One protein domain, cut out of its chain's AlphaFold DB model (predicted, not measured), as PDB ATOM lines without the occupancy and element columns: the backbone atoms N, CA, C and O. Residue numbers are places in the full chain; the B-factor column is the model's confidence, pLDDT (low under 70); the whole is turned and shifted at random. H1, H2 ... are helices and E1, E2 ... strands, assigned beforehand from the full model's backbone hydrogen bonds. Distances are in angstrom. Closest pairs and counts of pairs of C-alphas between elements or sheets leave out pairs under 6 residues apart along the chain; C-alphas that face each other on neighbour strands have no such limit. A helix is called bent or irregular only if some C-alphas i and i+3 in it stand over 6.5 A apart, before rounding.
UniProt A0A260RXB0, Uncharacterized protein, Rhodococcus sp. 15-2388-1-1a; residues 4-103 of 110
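This is residues 4 to 103 of the 110 residues of an uncharacterized protein of Rhodococcus sp. 15-2388-1-1a (UniProt A0A260RXB0). A small sheet of three strands sits near the middle, with the short helix H2 over it, while H1 and the V-shaped arms of the bent helix H3 only graze it. H4 makes one end of the long axis, and residues 98 to 103 stick out. The printed part has 100 residues with four named helices and three named strands, in the order H1 E1 E2 H2 E3 H3 H4; the sheet, E2 E1 E3, is antiparallel. Mostly helix, it is elongated, 47 by 27 by 18 A, and only just compact, close to loose, with a radius of gyration of the C-alphas of 15.0 A.

E1, residues 19 to 22, is the inner strand between E2, residues 28 to 31, and E3, residues 50 to 54. E1 and E2 form a hairpin, with N 21 and O 29 2.8 A apart; between E1 and E3, N 20 and O 53 are 2.9 A apart. H2, residues 36 to 42, is on the sheet at a height of 10.4 A, along the strands. E2, H2 and E3 form a split strand-helix-strand unit, two strands running the same way with E1 between them and a right-handed crossover. H3, residues 55 to 80, was assigned as one helix by its hydrogen bonds but is bent: C-alphas 64 and 67 are 9.4 A apart. Its arms H3a, residues 55 to 64, and H3b, residues 67 to 80, touch at a steep tilt of 51 degrees, opposite ways, H3b with residues 69 to 70 alone; the closest C-alphas, of Ile 62 and Ala 70, are 5.6 A apart. H1, residues 4 to 11, is close to but not clearly touching H3a, the closest C-alphas, of Leu 10 and Glu 59, being 7.1 A apart. H4, residues 87 to 101, is not on the sheet and is apart from H3b. In H1, H2, H3a, H3b and H4, every O i to N i+4 pair is within hydrogen-bond range.

H1 begins at C-alpha 4 (33.289, 12.439, -15.499). H3a is 14.4 A long, H3b 20.2 A and E3 12.1 A. H4, 21.3 A long, ends at C-alpha 101 (34.015, 15.875, -56.697).

The two C-alphas farthest apart, of Gly 66 and Arg 102, are 48.7 A apart. The printed part has no cut and no long link. Its mean pLDDT is 78.0; residues 82 to 103 are under 70.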
ATOM      1  N   GLU A   4      34.240  11.325 -15.464       80.56
ATOM      2  CA  GLU A   4      33.289  12.439 -15.499       80.56
ATOM      3  C   GLU A   4      32.605  12.530 -16.863       80.56
ATOM      4  O   GLU A   4      31.384  12.560 -16.923       80.56
ATOM      5  N   GLN A   5      33.374  12.436 -17.952       73.94
ATOM      6  CA  GLN A   5      32.829  12.393 -19.315       73.94
ATOM      7  C   GLN A   5      31.903  11.184 -19.532       73.94
ATOM      8  O   GLN A   5      30.924  11.256 -20.271       73.94
ATOM      9  N   LEU A   6      32.188  10.059 -18.868       77.62
ATOM     10  CA  LEU A   6      31.321   8.884 -18.911       77.62
ATOM     11  C   LEU A   6      30.026   9.080 -18.116       77.62
ATOM     12  O   LEU A   6      28.966   8.620 -18.528       77.62
ATOM     13  N   ILE A   7      30.115   9.761 -16.975       79.44
ATOM     14  CA  ILE A   7      28.951  10.132 -16.169       79.44
ATOM     15  C   ILE A   7      28.076  11.126 -16.938       79.44
ATOM     16  O   ILE A   7      26.861  10.978 -16.912       79.44
ATOM     17  N   GLU A   8      28.664  12.083 -17.659       76.94
ATOM     18  CA  GLU A   8      27.931  13.005 -18.537       76.94
ATOM     19  C   GLU A   8      27.168  12.257 -19.635       76.94
ATOM     20  O   GLU A   8      25.998  12.554 -19.873       76.94
ATOM     21  N   LEU A   9      27.777  11.231 -20.241       77.06
ATOM     22  CA  LEU A   9      27.088  10.365 -21.199       77.06
ATOM     23  C   LEU A   9      25.886   9.648 -20.568       77.06
ATOM     24  O   LEU A   9      24.806   9.645 -21.151       77.06
ATOM     25  N   LEU A  10      26.053   9.070 -19.376       75.81
ATOM     26  CA  LEU A  10      24.952   8.415 -18.662       75.81
ATOM     27  C   LEU A  10      23.859   9.412 -18.248       75.81
ATOM     28  O   LEU A  10      22.673   9.092 -18.283       75.81
ATOM     29  N   ALA A  11      24.249  10.625 -17.860       82.06
ATOM     30  CA  ALA A  11      23.334  11.682 -17.449       82.06
ATOM     31  C   ALA A  11      22.538  12.268 -18.625       82.06
ATOM     32  O   ALA A  11      21.444  12.786 -18.409       82.06
ATOM     33  N   ALA A  12      23.052  12.163 -19.856       78.94
ATOM     34  CA  ALA A  12      22.355  12.621 -21.054       78.94
ATOM     35  C   ALA A  12      21.054  11.845 -21.322       78.94
ATOM     36  O   ALA A  12      20.186  12.365 -22.017       78.94
ATOM     37  N   ASN A  13      20.902  10.633 -20.759       79.00
ATOM     38  CA  ASN A  13      19.715   9.779 -20.893       79.00
ATOM     39  C   ASN A  13      19.224   9.680 -22.351       79.00
ATOM     40  O   ASN A  13      18.032   9.810 -22.649       79.00
ATOM     41  N   ALA A  14      20.185   9.529 -23.263       83.31
ATOM     42  CA  ALA A  14      19.944   9.603 -24.690       83.31
ATOM     43  C   ALA A  14      19.079   8.420 -25.157       83.31
ATOM     44  O   ALA A  14      19.271   7.291 -24.697       83.31
ATOM     45  N   PRO A  15      18.151   8.630 -26.106       85.50
ATOM     46  CA  PRO A  15      17.288   7.565 -26.592       85.50
ATOM     47  C   PRO A  15      18.091   6.429 -27.239       85.50
ATOM     48  O   PRO A  15      19.177   6.635 -27.793       85.50
ATOM     49  N   ALA A  16      17.534   5.216 -27.205       83.00
ATOM     50  CA  ALA A  16      18.149   4.044 -27.819       83.00
ATOM     51  C   ALA A  16      18.455   4.286 -29.307       83.00
ATOM     52  O   ALA A  16      17.623   4.798 -30.057       83.00
ATOM     53  N   GLY A  17      19.655   3.900 -29.740       83.69
ATOM     54  CA  GLY A  17      20.128   4.144 -31.105       83.69
ATOM     55  C   GLY A  17      20.822   5.493 -31.317       83.69
ATOM     56  O   GLY A  17      21.364   5.702 -32.405       83.69
ATOM     57  N   SER A  18      20.876   6.356 -30.295       90.81
ATOM     58  CA  SER A  18      21.764   7.522 -30.295       90.81
ATOM     59  C   SER A  18      23.223   7.090 -30.386       90.81
ATOM     60  O   SER A  18      23.614   5.996 -29.962       90.81
ATOM     61  N   VAL A  19      24.040   7.952 -30.980       91.38
ATOM     62  CA  VAL A  19      25.446   7.656 -31.249       91.38
ATOM     63  C   VAL A  19      26.339   8.673 -30.590       91.38
ATOM     64  O   VAL A  19      26.056   9.865 -30.603       91.38
ATOM     65  N   TRP A  20      27.434   8.185 -30.030       89.38
ATOM     66  CA  TRP A  20      28.448   9.026 -29.435       89.38
ATOM     67  C   TRP A  20      29.582   9.234 -30.426       89.38
ATOM     68  O   TRP A  20      30.138   8.273 -30.970       89.38
ATOM     69  N   LEU A  21      29.897  10.496 -30.682       90.38
ATOM     70  CA  LEU A  21      30.896  10.921 -31.642       90.38
ATOM     71  C   LEU A  21      32.078  11.584 -30.937       90.38
ATOM     72  O   LEU A  21      31.925  12.195 -29.880       90.38
ATOM     73  N   VAL A  22      33.252  11.497 -31.562       86.19
ATOM     74  CA  VAL A  22      34.437  12.283 -31.203       86.19
ATOM     75  C   VAL A  22      34.778  13.271 -32.315       86.19
ATOM     76  O   VAL A  22      34.859  12.906 -33.490       86.19
ATOM     77  N   HIS A  23      35.022  14.517 -31.930       87.00
ATOM     78  CA  HIS A  23      35.458  15.599 -32.811       87.00
ATOM     79  C   HIS A  23      36.987  15.669 -32.928       87.00
ATOM     80  O   HIS A  23      37.725  15.044 -32.162       87.00
ATOM     81  N   GLU A  24      37.486  16.439 -33.902       83.94
ATOM     82  CA  GLU A  24      38.931  16.574 -34.172       83.94
ATOM     83  C   GLU A  24      39.708  17.081 -32.941       83.94
ATOM     84  O   GLU A  24      40.841  16.668 -32.687       83.94
ATOM     85  N   ASP A  25      39.081  17.936 -32.135       82.12
ATOM     86  CA  ASP A  25      39.627  18.509 -30.902       82.12
ATOM     87  C   ASP A  25      39.489  17.594 -29.670       82.12
ATOM     88  O   ASP A  25      39.828  18.002 -28.559       82.12
ATOM     89  N   LYS A  26      39.039  16.347 -29.865       76.62
ATOM     90  CA  LYS A  26      38.759  15.349 -28.821       76.62
ATOM     91  C   LYS A  26      37.577  15.688 -27.908       76.62
ATOM     92  O   LYS A  26      37.361  14.967 -26.932       76.62
ATOM     93  N   THR A  27      36.786  16.711 -28.228       84.19
ATOM     94  CA  THR A  27      35.462  16.876 -27.620       84.19
ATOM     95  C   THR A  27      34.523  15.779 -28.117       84.19
ATOM     96  O   THR A  27      34.785  15.114 -29.127       84.19
ATOM     97  N   THR A  28      33.440  15.541 -27.381       86.56
ATOM     98  CA  THR A  28      32.485  14.485 -27.711       86.56
ATOM     99  C   THR A  28      31.064  15.010 -27.760       86.56
ATOM    100  O   THR A  28      30.714  15.904 -26.998       86.56
ATOM    101  N   GLU A  29      30.241  14.405 -28.606       90.12
ATOM    102  CA  GLU A  29      28.852  14.807 -28.832       90.12
ATOM    103  C   GLU A  29      27.964  13.572 -28.963       90.12
ATOM    104  O   GLU A  29      28.360  12.584 -29.586       90.12
ATOM    105  N   ILE A  30      26.760  13.622 -28.393       90.88
ATOM    106  CA  ILE A  30      25.734  12.603 -28.618       90.88
ATOM    107  C   ILE A  30      24.790  13.108 -29.704       90.88
ATOM    108  O   ILE A  30      24.165  14.153 -29.552       90.88
ATOM    109  N   VAL A  31      24.671  12.342 -30.785       91.88
ATOM    110  CA  VAL A  31      23.720  12.604 -31.863       91.88
ATOM    111  C   VAL A  31      22.548  11.644 -31.726       91.88
ATOM    112  O   VAL A  31      22.700  10.423 -31.844       91.88
ATOM    113  N   GLU A  32      21.372  12.207 -31.483       92.56
ATOM    114  CA  GLU A  32      20.120  11.463 -31.400       92.56
ATOM    115  C   GLU A  32      19.553  11.188 -32.796       92.56
ATOM    116  O   GLU A  32      19.602  12.043 -33.679       92.56
ATOM    117  N   ASN A  33      18.985   9.994 -32.990       89.38
ATOM    118  CA  ASN A  33      18.303   9.587 -34.226       89.38
ATOM    119  C   ASN A  33      19.075   9.901 -35.529       89.38
ATOM    120  O   ASN A  33      18.505  10.495 -36.450       89.38
ATOM    121  N   PRO A  34      20.361   9.512 -35.651       90.69
ATOM    122  CA  PRO A  34      21.121   9.797 -36.860       90.69
ATOM    123  C   PRO A  34      20.525   9.054 -38.062       90.69
ATOM    124  O   PRO A  34      20.158   7.878 -37.981       90.69
ATOM    125  N   THR A  35      20.471   9.734 -39.203       91.88
ATOM    126  CA  THR A  35      20.075   9.117 -40.475       91.88
ATOM    127  C   THR A  35      21.106   8.077 -40.928       91.88
ATOM    128  O   THR A  35      22.257   8.072 -40.483       91.88
ATOM    129  N   VAL A  36      20.713   7.191 -41.847       89.38
ATOM    130  CA  VAL A  36      21.618   6.172 -42.414       89.38
ATOM    131  C   VAL A  36      22.838   6.816 -43.077       89.38
ATOM    132  O   VAL A  36      23.957   6.342 -42.879       89.38
ATOM    133  N   ASP A  37      22.637   7.922 -43.793       88.81
ATOM    134  CA  ASP A  37      23.715   8.637 -44.478       88.81
ATOM    135  C   ASP A  37      24.676   9.297 -43.479       88.81
ATOM    136  O   ASP A  37      25.892   9.165 -43.617       88.81
ATOM    137  N   GLN A  38      24.151   9.912 -42.412       89.19
ATOM    138  CA  GLN A  38      24.976  10.454 -41.324       89.19
ATOM    139  C   GLN A  38      25.785   9.358 -40.625       89.19
ATOM    140  O   GLN A  38      26.981   9.513 -40.400       89.19
ATOM    141  N   LEU A  39      25.166   8.212 -40.321       89.12
ATOM    142  CA  LEU A  39      25.872   7.067 -39.740       89.12
ATOM    143  C   LEU A  39      27.000   6.566 -40.645       89.12
ATOM    144  O   LEU A  39      28.055   6.175 -40.142       89.12
ATOM    145  N   ALA A  40      26.782   6.544 -41.961       86.56
ATOM    146  CA  ALA A  40      27.804   6.151 -42.923       86.56
ATOM    147  C   ALA A  40      28.973   7.149 -42.940       86.56
ATOM    148  O   ALA A  40      30.129   6.725 -42.959       86.56
ATOM    149  N   GLU A  41      28.687   8.451 -42.864       86.19
ATOM    150  CA  GLU A  41      29.705   9.501 -42.783       86.19
ATOM    151  C   GLU A  41      30.524   9.414 -41.488       86.19
ATOM    152  O   GLU A  41      31.754   9.389 -41.541       86.19
ATOM    153  N   TYR A  42      29.872   9.271 -40.329       88.75
ATOM    154  CA  TYR A  42      30.559   9.176 -39.033       88.75
ATOM    155  C   TYR A  42      31.443   7.932 -38.914       88.75
ATOM    156  O   TYR A  42      32.423   7.917 -38.171       88.75
ATOM    157  N   ARG A  43      31.101   6.858 -39.631       85.44
ATOM    158  CA  ARG A  43      31.886   5.616 -39.656       85.44
ATOM    159  C   ARG A  43      33.063   5.664 -40.623       85.44
ATOM    160  O   ARG A  43      33.867   4.735 -40.608       85.44
ATOM    161  N   SER A  44      33.178   6.686 -41.471       82.25
ATOM    162  CA  SER A  44      34.334   6.815 -42.356       82.25
ATOM    163  C   SER A  44      35.564   7.256 -41.560       82.25
ATOM    164  O   SER A  44      35.561   8.254 -40.852       82.25
ATOM    165  N   TRP A  45      36.670   6.533 -41.742       73.12
ATOM    166  CA  TRP A  45      37.935   6.744 -41.021       73.12
ATOM    167  C   TRP A  45      38.707   7.979 -41.509       73.12
ATOM    168  O   TRP A  45      39.801   8.279 -41.035       73.12
ATOM    169  N   THR A  46      38.166   8.664 -42.515       73.06
ATOM    170  CA  THR A  46      38.771   9.844 -43.144       73.06
ATOM    171  C   THR A  46      38.000  11.124 -42.855       73.06
ATOM    172  O   THR A  46      38.407  12.198 -43.294       73.06
ATOM    173  N   THR A  47      36.886  11.021 -42.135       75.06
ATOM    174  CA  THR A  47      35.978  12.127 -41.856       75.06
ATOM    175  C   THR A  47      35.825  12.296 -40.357       75.06
ATOM    176  O   THR A  47      35.772  11.330 -39.604       75.06
ATOM    177  N   TRP A  48      35.797  13.555 -39.937       83.38
ATOM    178  CA  TRP A  48      35.470  13.951 -38.577       83.38
ATOM    179  C   TRP A  48      34.102  14.633 -38.606       83.38
ATOM    180  O   TRP A  48      33.833  15.361 -39.568       83.38
ATOM    181  N   PRO A  49      33.262  14.449 -37.581       87.56
ATOM    182  CA  PRO A  49      33.481  13.635 -36.382       87.56
ATOM    183  C   PRO A  49      33.460  12.117 -36.641       87.56
ATOM    184  O   PRO A  49      32.855  11.651 -37.604       87.56
ATOM    185  N   MET A  50      34.124  11.350 -35.769       87.00
ATOM    186  CA  MET A  50      34.183   9.888 -35.850       87.00
ATOM    187  C   MET A  50      33.224   9.214 -34.877       87.00
ATOM    188  O   MET A  50      33.093   9.606 -33.719       87.00
ATOM    189  N   TYR A  51      32.607   8.142 -35.354       86.50
ATOM    190  CA  TYR A  51      31.744   7.272 -34.577       86.50
ATOM    191  C   TYR A  51      32.541   6.490 -33.525       86.50
ATOM    192  O   TYR A  51      33.427   5.709 -33.872       86.50
ATOM    193  N   LEU A  52      32.188   6.657 -32.246       85.19
ATOM    194  CA  LEU A  52      32.751   5.869 -31.149       85.19
ATOM    195  C   LEU A  52      31.927   4.606 -30.908       85.19
ATOM    196  O   LEU A  52      32.405   3.486 -31.084       85.19
ATOM    197  N   ILE A  53      30.686   4.789 -30.463       86.75
ATOM    198  CA  ILE A  53      29.804   3.713 -30.010       86.75
ATOM    199  C   ILE A  53      28.353   4.206 -29.979       86.75
ATOM    200  O   ILE A  53      28.096   5.411 -29.993       86.75
ATOM    201  N   ARG A  54      27.389   3.282 -29.920       88.50
ATOM    202  CA  ARG A  54      26.011   3.625 -29.555       88.50
ATOM    203  C   ARG A  54      25.875   3.791 -28.044       88.50
ATOM    204  O   ARG A  54      26.548   3.087 -27.290       88.50
ATOM    205  N   THR A  55      24.998   4.687 -27.610       86.81
ATOM    206  CA  THR A  55      24.802   4.988 -26.182       86.81
ATOM    207  C   THR A  55      24.248   3.792 -25.406       86.81
ATOM    208  O   THR A  55      24.771   3.460 -24.349       86.81
ATOM    209  N   ASP A  56      23.291   3.061 -25.978       85.56
ATOM    210  CA  ASP A  56      22.703   1.846 -25.396       85.56
ATOM    211  C   ASP A  56      23.740   0.729 -25.180       85.56
ATOM    212  O   ASP A  56      23.742   0.043 -24.157       85.56
ATOM    213  N   LEU A  57      24.670   0.569 -26.123       84.12
ATOM    214  CA  LEU A  57      25.782  -0.372 -25.982       84.12
ATOM    215  C   LEU A  57      26.759   0.062 -24.886       84.12
ATOM    216  O   LEU A  57      27.228  -0.785 -24.127       84.12
ATOM    217  N   ALA A  58      27.049   1.362 -24.784       83.44
ATOM    218  CA  ALA A  58      27.894   1.892 -23.719       83.44
ATOM    219  C   ALA A  58      27.255   1.666 -22.338       83.44
ATOM    220  O   ALA A  58      27.923   1.176 -21.432       83.44
ATOM    221  N   GLU A  59      25.957   1.940 -22.191       84.81
ATOM    222  CA  GLU A  59      25.208   1.701 -20.953       84.81
ATOM    223  C   GLU A  59      25.206   0.228 -20.539       84.81
ATOM    224  O   GLU A  59      25.458  -0.088 -19.375       84.81
ATOM    225  N   ASN A  60      24.950  -0.682 -21.485       86.19
ATOM    226  CA  ASN A  60      24.971  -2.117 -21.211       86.19
ATOM    227  C   ASN A  60      26.363  -2.576 -20.763       86.19
ATOM    228  O   ASN A  60      26.482  -3.264 -19.752       86.19
ATOM    229  N   TYR A  61      27.417  -2.122 -21.444       85.88
ATOM    230  CA  TYR A  61      28.788  -2.451 -21.064       85.88
ATOM    231  C   TYR A  61      29.151  -1.910 -19.673       85.88
ATOM    232  O   TYR A  61      29.749  -2.617 -18.864       85.88
ATOM    233  N   ILE A  62      28.755  -0.672 -19.354       86.25
ATOM    234  CA  ILE A  62      28.958  -0.076 -18.024       86.25
ATOM    235  C   ILE A  62      28.216  -0.876 -16.949       86.25
ATOM    236  O   ILE A  62      28.754  -1.083 -15.863       86.25
ATOM    237  N   ARG A  63      26.998  -1.348 -17.238       86.50
ATOM    238  CA  ARG A  63      26.224  -2.183 -16.309       86.50
ATOM    239  C   ARG A  63      26.928  -3.507 -16.006       86.50
ATOM    240  O   ARG A  63      26.880  -3.962 -14.868       86.50
ATOM    241  N   GLU A  64      27.577  -4.105 -17.001       90.19
ATOM    242  CA  GLU A  64      28.261  -5.397 -16.874       90.19
ATOM    243  C   GLU A  64      29.659  -5.289 -16.245       90.19
ATOM    244  O   GLU A  64      30.049  -6.148 -15.456       90.19
ATOM    245  N   HIS A  65      30.412  -4.232 -16.564       87.81
ATOM    246  CA  HIS A  65      31.841  -4.120 -16.233       87.81
ATOM    247  C   HIS A  65      32.192  -2.961 -15.290       87.81
ATOM    248  O   HIS A  65      33.350  -2.807 -14.892       87.81
ATOM    249  N   GLY A  66      31.210  -2.140 -14.919       87.62
ATOM    250  CA  GLY A  66      31.407  -0.937 -14.120       87.62
ATOM    251  C   GLY A  66      32.033   0.225 -14.899       87.62
ATOM    252  O   GLY A  66      32.496   0.097 -16.035       87.62
ATOM    253  N   LEU A  67      32.059   1.394 -14.252       85.00
ATOM    254  CA  LEU A  67      32.591   2.641 -14.819       85.00
ATOM    255  C   LEU A  67      34.068   2.512 -15.232       85.00
ATOM    256  O   LEU A  67      34.437   2.950 -16.318       85.00
ATOM    257  N   ASP A  68      34.903   1.883 -14.406       84.62
ATOM    258  CA  ASP A  68      36.352   1.808 -14.650       84.62
ATOM    259  C   ASP A  68      36.697   0.879 -15.827       84.62
ATOM    260  O   ASP A  68      37.584   1.178 -16.636       84.62
ATOM    261  N   GLY A  69      35.952  -0.222 -15.973       83.38
ATOM    262  CA  GLY A  69      36.065  -1.116 -17.125       83.38
ATOM    263  C   GLY A  69      35.693  -0.404 -18.425       83.38
ATOM    264  O   GLY A  69      36.426  -0.477 -19.412       83.38
ATOM    265  N   ALA A  70      34.604   0.367 -18.409       84.94
ATOM    266  CA  ALA A  70      34.166   1.144 -19.563       84.94
ATOM    267  C   ALA A  70      35.149   2.265 -19.939       84.94
ATOM    268  O   ALA A  70      35.448   2.444 -21.121       84.94
ATOM    269  N   VAL A  71      35.720   2.973 -18.957       83.25
ATOM    270  CA  VAL A  71      36.784   3.968 -19.197       83.25
ATOM    271  C   VAL A  71      37.998   3.315 -19.860       83.25
ATOM    272  O   VAL A  71      38.544   3.869 -20.816       83.25
ATOM    273  N   THR A  72      38.402   2.132 -19.395       83.25
ATOM    274  CA  THR A  72      39.530   1.387 -19.973       83.25
ATOM    275  C   THR A  72      39.261   1.010 -21.428       83.25
ATOM    276  O   THR A  72      40.085   1.307 -22.295       83.25
ATOM    277  N   LEU A  73      38.093   0.424 -21.715       80.81
ATOM    278  CA  LEU A  73      37.693   0.063 -23.076       80.81
ATOM    279  C   LEU A  73      37.689   1.286 -23.997       80.81
ATOM    280  O   LEU A  73      38.279   1.253 -25.073       80.81
ATOM    281  N   LEU A  74      37.054   2.378 -23.574       80.38
ATOM    282  CA  LEU A  74      36.954   3.575 -24.399       80.38
ATOM    283  C   LEU A  74      38.318   4.197 -24.646       80.38
ATOM    284  O   LEU A  74      38.600   4.575 -25.775       80.38
ATOM    285  N   ASN A  75      39.190   4.263 -23.639       80.38
ATOM    286  CA  ASN A  75      40.552   4.759 -23.825       80.38
ATOM    287  C   ASN A  75      41.353   3.904 -24.819       80.38
ATOM    288  O   ASN A  75      42.090   4.469 -25.626       80.38
ATOM    289  N   LEU A  76      41.170   2.579 -24.825       81.31
ATOM    290  CA  LEU A  76      41.744   1.710 -25.857       81.31
ATOM    291  C   LEU A  76      41.169   2.030 -27.241       81.31
ATOM    292  O   LEU A  76      41.931   2.200 -28.190       81.31
ATOM    293  N   THR A  77      39.850   2.199 -27.357       76.88
ATOM    294  CA  THR A  77      39.205   2.619 -28.610       76.88
ATOM    295  C   THR A  77      39.750   3.968 -29.089       76.88
ATOM    296  O   THR A  77      40.126   4.091 -30.250       76.88
ATOM    297  N   PHE A  78      39.900   4.960 -28.204       73.56
ATOM    298  CA  PHE A  78      40.493   6.262 -28.530       73.56
ATOM    299  C   PHE A  78      41.951   6.173 -28.980       73.56
ATOM    300  O   PHE A  78      42.364   6.986 -29.804       73.56
ATOM    301  N   ALA A  79      42.730   5.225 -28.455       73.62
ATOM    302  CA  ALA A  79      44.113   5.017 -28.874       73.62
ATOM    303  C   ALA A  79      44.212   4.421 -30.289       73.62
ATOM    304  O   ALA A  79      45.187   4.669 -30.994       73.62
ATOM    305  N   LEU A  80      43.198   3.657 -30.707       73.69
ATOM    306  CA  LEU A  80      43.087   3.117 -32.064       73.69
ATOM    307  C   LEU A  80      42.537   4.143 -33.060       73.69
ATOM    308  O   LEU A  80      42.734   3.995 -34.266       73.69
ATOM    309  N   ILE A  81      41.866   5.184 -32.563       72.38
ATOM    310  CA  ILE A  81      41.411   6.298 -33.383       72.38
ATOM    311  C   ILE A  81      42.633   7.088 -33.839       72.38
ATOM    312  O   ILE A  81      43.370   7.636 -33.014       72.38
ATOM    313  N   PRO A  82      42.856   7.176 -35.151       69.50
ATOM    314  CA  PRO A  82      44.101   7.713 -35.637       69.50
ATOM    315  C   PRO A  82      44.196   9.225 -35.392       69.50
ATOM    316  O   PRO A  82      43.193   9.943 -35.344       69.50
ATOM    317  N   ASP A  83      45.427   9.704 -35.192       69.06
ATOM    318  CA  ASP A  83      45.677  11.098 -34.827       69.06
ATOM    319  C   ASP A  83      45.190  12.040 -35.948       69.06
ATOM    320  O   ASP A  83      45.670  11.926 -37.082       69.06
ATOM    321  N   PRO A  84      44.281  12.994 -35.661       63.06
ATOM    322  CA  PRO A  84      43.831  13.984 -36.642       63.06
ATOM    323  C   PRO A  84      44.963  14.830 -37.244       63.06
ATOM    324  O   PRO A  84      44.838  15.358 -38.355       63.06
ATOM    325  N   ARG A  85      46.088  14.959 -36.532       62.38
ATOM    326  CA  ARG A  85      47.290  15.669 -36.989       62.38
ATOM    327  C   ARG A  85      48.228  14.788 -37.809       62.38
ATOM    328  O   ARG A  85      49.179  15.314 -38.386       62.38
ATOM    329  N   SER A  86      47.963  13.485 -37.910       63.78
ATOM    330  CA  SER A  86      48.711  12.596 -38.794       63.78
ATOM    331  C   SER A  86      48.502  13.024 -40.248       63.78
ATOM    332  O   SER A  86      47.393  12.992 -40.789       63.78
ATOM    333  N   THR A  87      49.591  13.428 -40.903       55.66
ATOM    334  CA  THR A  87      49.621  13.924 -42.289       55.66
ATOM    335  C   THR A  87      48.994  12.939 -43.278       55.66
ATOM    336  O   THR A  87      48.416  13.356 -44.282       55.66
ATOM    337  N   VAL A  88      49.051  11.640 -42.966       58.25
ATOM    338  CA  VAL A  88      48.480  10.550 -43.770       58.25
ATOM    339  C   VAL A  88      46.951  10.645 -43.854       58.25
ATOM    340  O   VAL A  88      46.381  10.442 -44.924       58.25
ATOM    341  N   ILE A  89      46.275  11.024 -42.767       59.09
ATOM    342  CA  ILE A  89      44.805  11.102 -42.731       59.09
ATOM    343  C   ILE A  89      44.292  12.364 -43.395       59.09
ATOM    344  O   ILE A  89      43.334  12.305 -44.166       59.09
ATOM    345  N   ARG A  90      44.971  13.494 -43.184       55.66
ATOM    346  CA  ARG A  90      44.654  14.738 -43.896       55.66
ATOM    347  C   ARG A  90      44.795  14.561 -45.408       55.66
ATOM    348  O   ARG A  90      43.930  15.010 -46.155       55.66
ATOM    349  N   ALA A  91      45.831  13.849 -45.857       57.06
ATOM    350  CA  ALA A  91      45.996  13.511 -47.266       57.06
ATOM    351  C   ALA A  91      44.858  12.609 -47.777       57.06
ATOM    352  O   ALA A  91      44.283  12.908 -48.821       57.06
ATOM    353  N   ALA A  92      44.467  11.566 -47.040       58.56
ATOM    354  CA  ALA A  92      43.361  10.685 -47.431       58.56
ATOM    355  C   ALA A  92      42.003  11.415 -47.502       58.56
ATOM    356  O   ALA A  92      41.271  11.245 -48.477       58.56
ATOM    357  N   ALA A  93      41.705  12.289 -46.535       58.28
ATOM    358  CA  ALA A  93      40.487  13.100 -46.502       58.28
ATOM    359  C   ALA A  93      40.408  14.082 -47.687       58.28
ATOM    360  O   ALA A  93      39.380  14.179 -48.361       58.28
ATOM    361  N   ILE A  94      41.510  14.780 -47.991       55.50
ATOM    362  CA  ILE A  94      41.586  15.705 -49.132       55.50
ATOM    363  C   ILE A  94      41.459  14.931 -50.450       55.50
ATOM    364  O   ILE A  94      40.663  15.304 -51.313       55.50
ATOM    365  N   THR A  95      42.190  13.825 -50.599       54.34
ATOM    366  CA  THR A  95      42.202  13.036 -51.842       54.34
ATOM    367  C   THR A  95      40.846  12.373 -52.100       54.34
ATOM    368  O   THR A  95      40.356  12.413 -53.229       54.34
ATOM    369  N   GLY A  96      40.177  11.853 -51.064       52.38
ATOM    370  CA  GLY A  96      38.823  11.299 -51.162       52.38
ATOM    371  C   GLY A  96      37.773  12.341 -51.562       52.38
ATOM    372  O   GLY A  96      36.942  12.084 -52.436       52.38
ATOM    373  N   ARG A  97      37.855  13.563 -51.014       52.47
ATOM    374  CA  ARG A  97      36.947  14.667 -51.375       52.47
ATOM    375  C   ARG A  97      37.168  15.146 -52.814       52.47
ATOM    376  O   ARG A  97      36.197  15.416 -53.516       52.47
ATOM    377  N   PHE A  98      38.418  15.206 -53.281       51.56
ATOM    378  CA  PHE A  98      38.751  15.573 -54.665       51.56
ATOM    379  C   PHE A  98      38.362  14.499 -55.691       51.56
ATOM    380  O   PHE A  98      37.911  14.841 -56.786       51.56
ATOM    381  N   LEU A  99      38.486  13.214 -55.345       50.00
ATOM    382  CA  LEU A  99      38.053  12.106 -56.202       50.00
ATOM    383  C   LEU A  99      36.524  12.039 -56.322       50.00
ATOM    384  O   LEU A  99      36.011  11.864 -57.429       50.00
ATOM    385  N   ASN A 100      35.788  12.267 -55.230       50.34
ATOM    386  CA  ASN A 100      34.323  12.288 -55.264       50.34
ATOM    387  C   ASN A 100      33.762  13.511 -56.004       50.34
ATOM    388  O   ASN A 100      32.763  13.386 -56.708       50.34
ATOM    389  N   ARG A 101      34.435  14.671 -55.953       51.31
ATOM    390  CA  ARG A 101      34.015  15.875 -56.697       51.31
ATOM    391  C   ARG A 101      34.161  15.752 -58.217       51.31
ATOM    392  O   ARG A 101      33.536  16.514 -58.948       51.31
ATOM    393  N   ARG A 102      34.978  14.813 -58.713       50.56
ATOM    394  CA  ARG A 102      35.115  14.542 -60.157       50.56
ATOM    395  C   ARG A 102      34.036  13.617 -60.719       50.56
ATOM    396  O   ARG A 102      33.878  13.591 -61.933       50.56
ATOM    397  N   LYS A 103      33.283  12.894 -59.880       50.44
ATOM    398  CA  LYS A 103      32.191  12.016 -60.340       50.44
ATOM    399  C   LYS A 103      30.840  12.728 -60.496       50.44
ATOM    400  O   LYS A 103      29.925  12.150 -61.063       50.44
TER     401      LYS A 103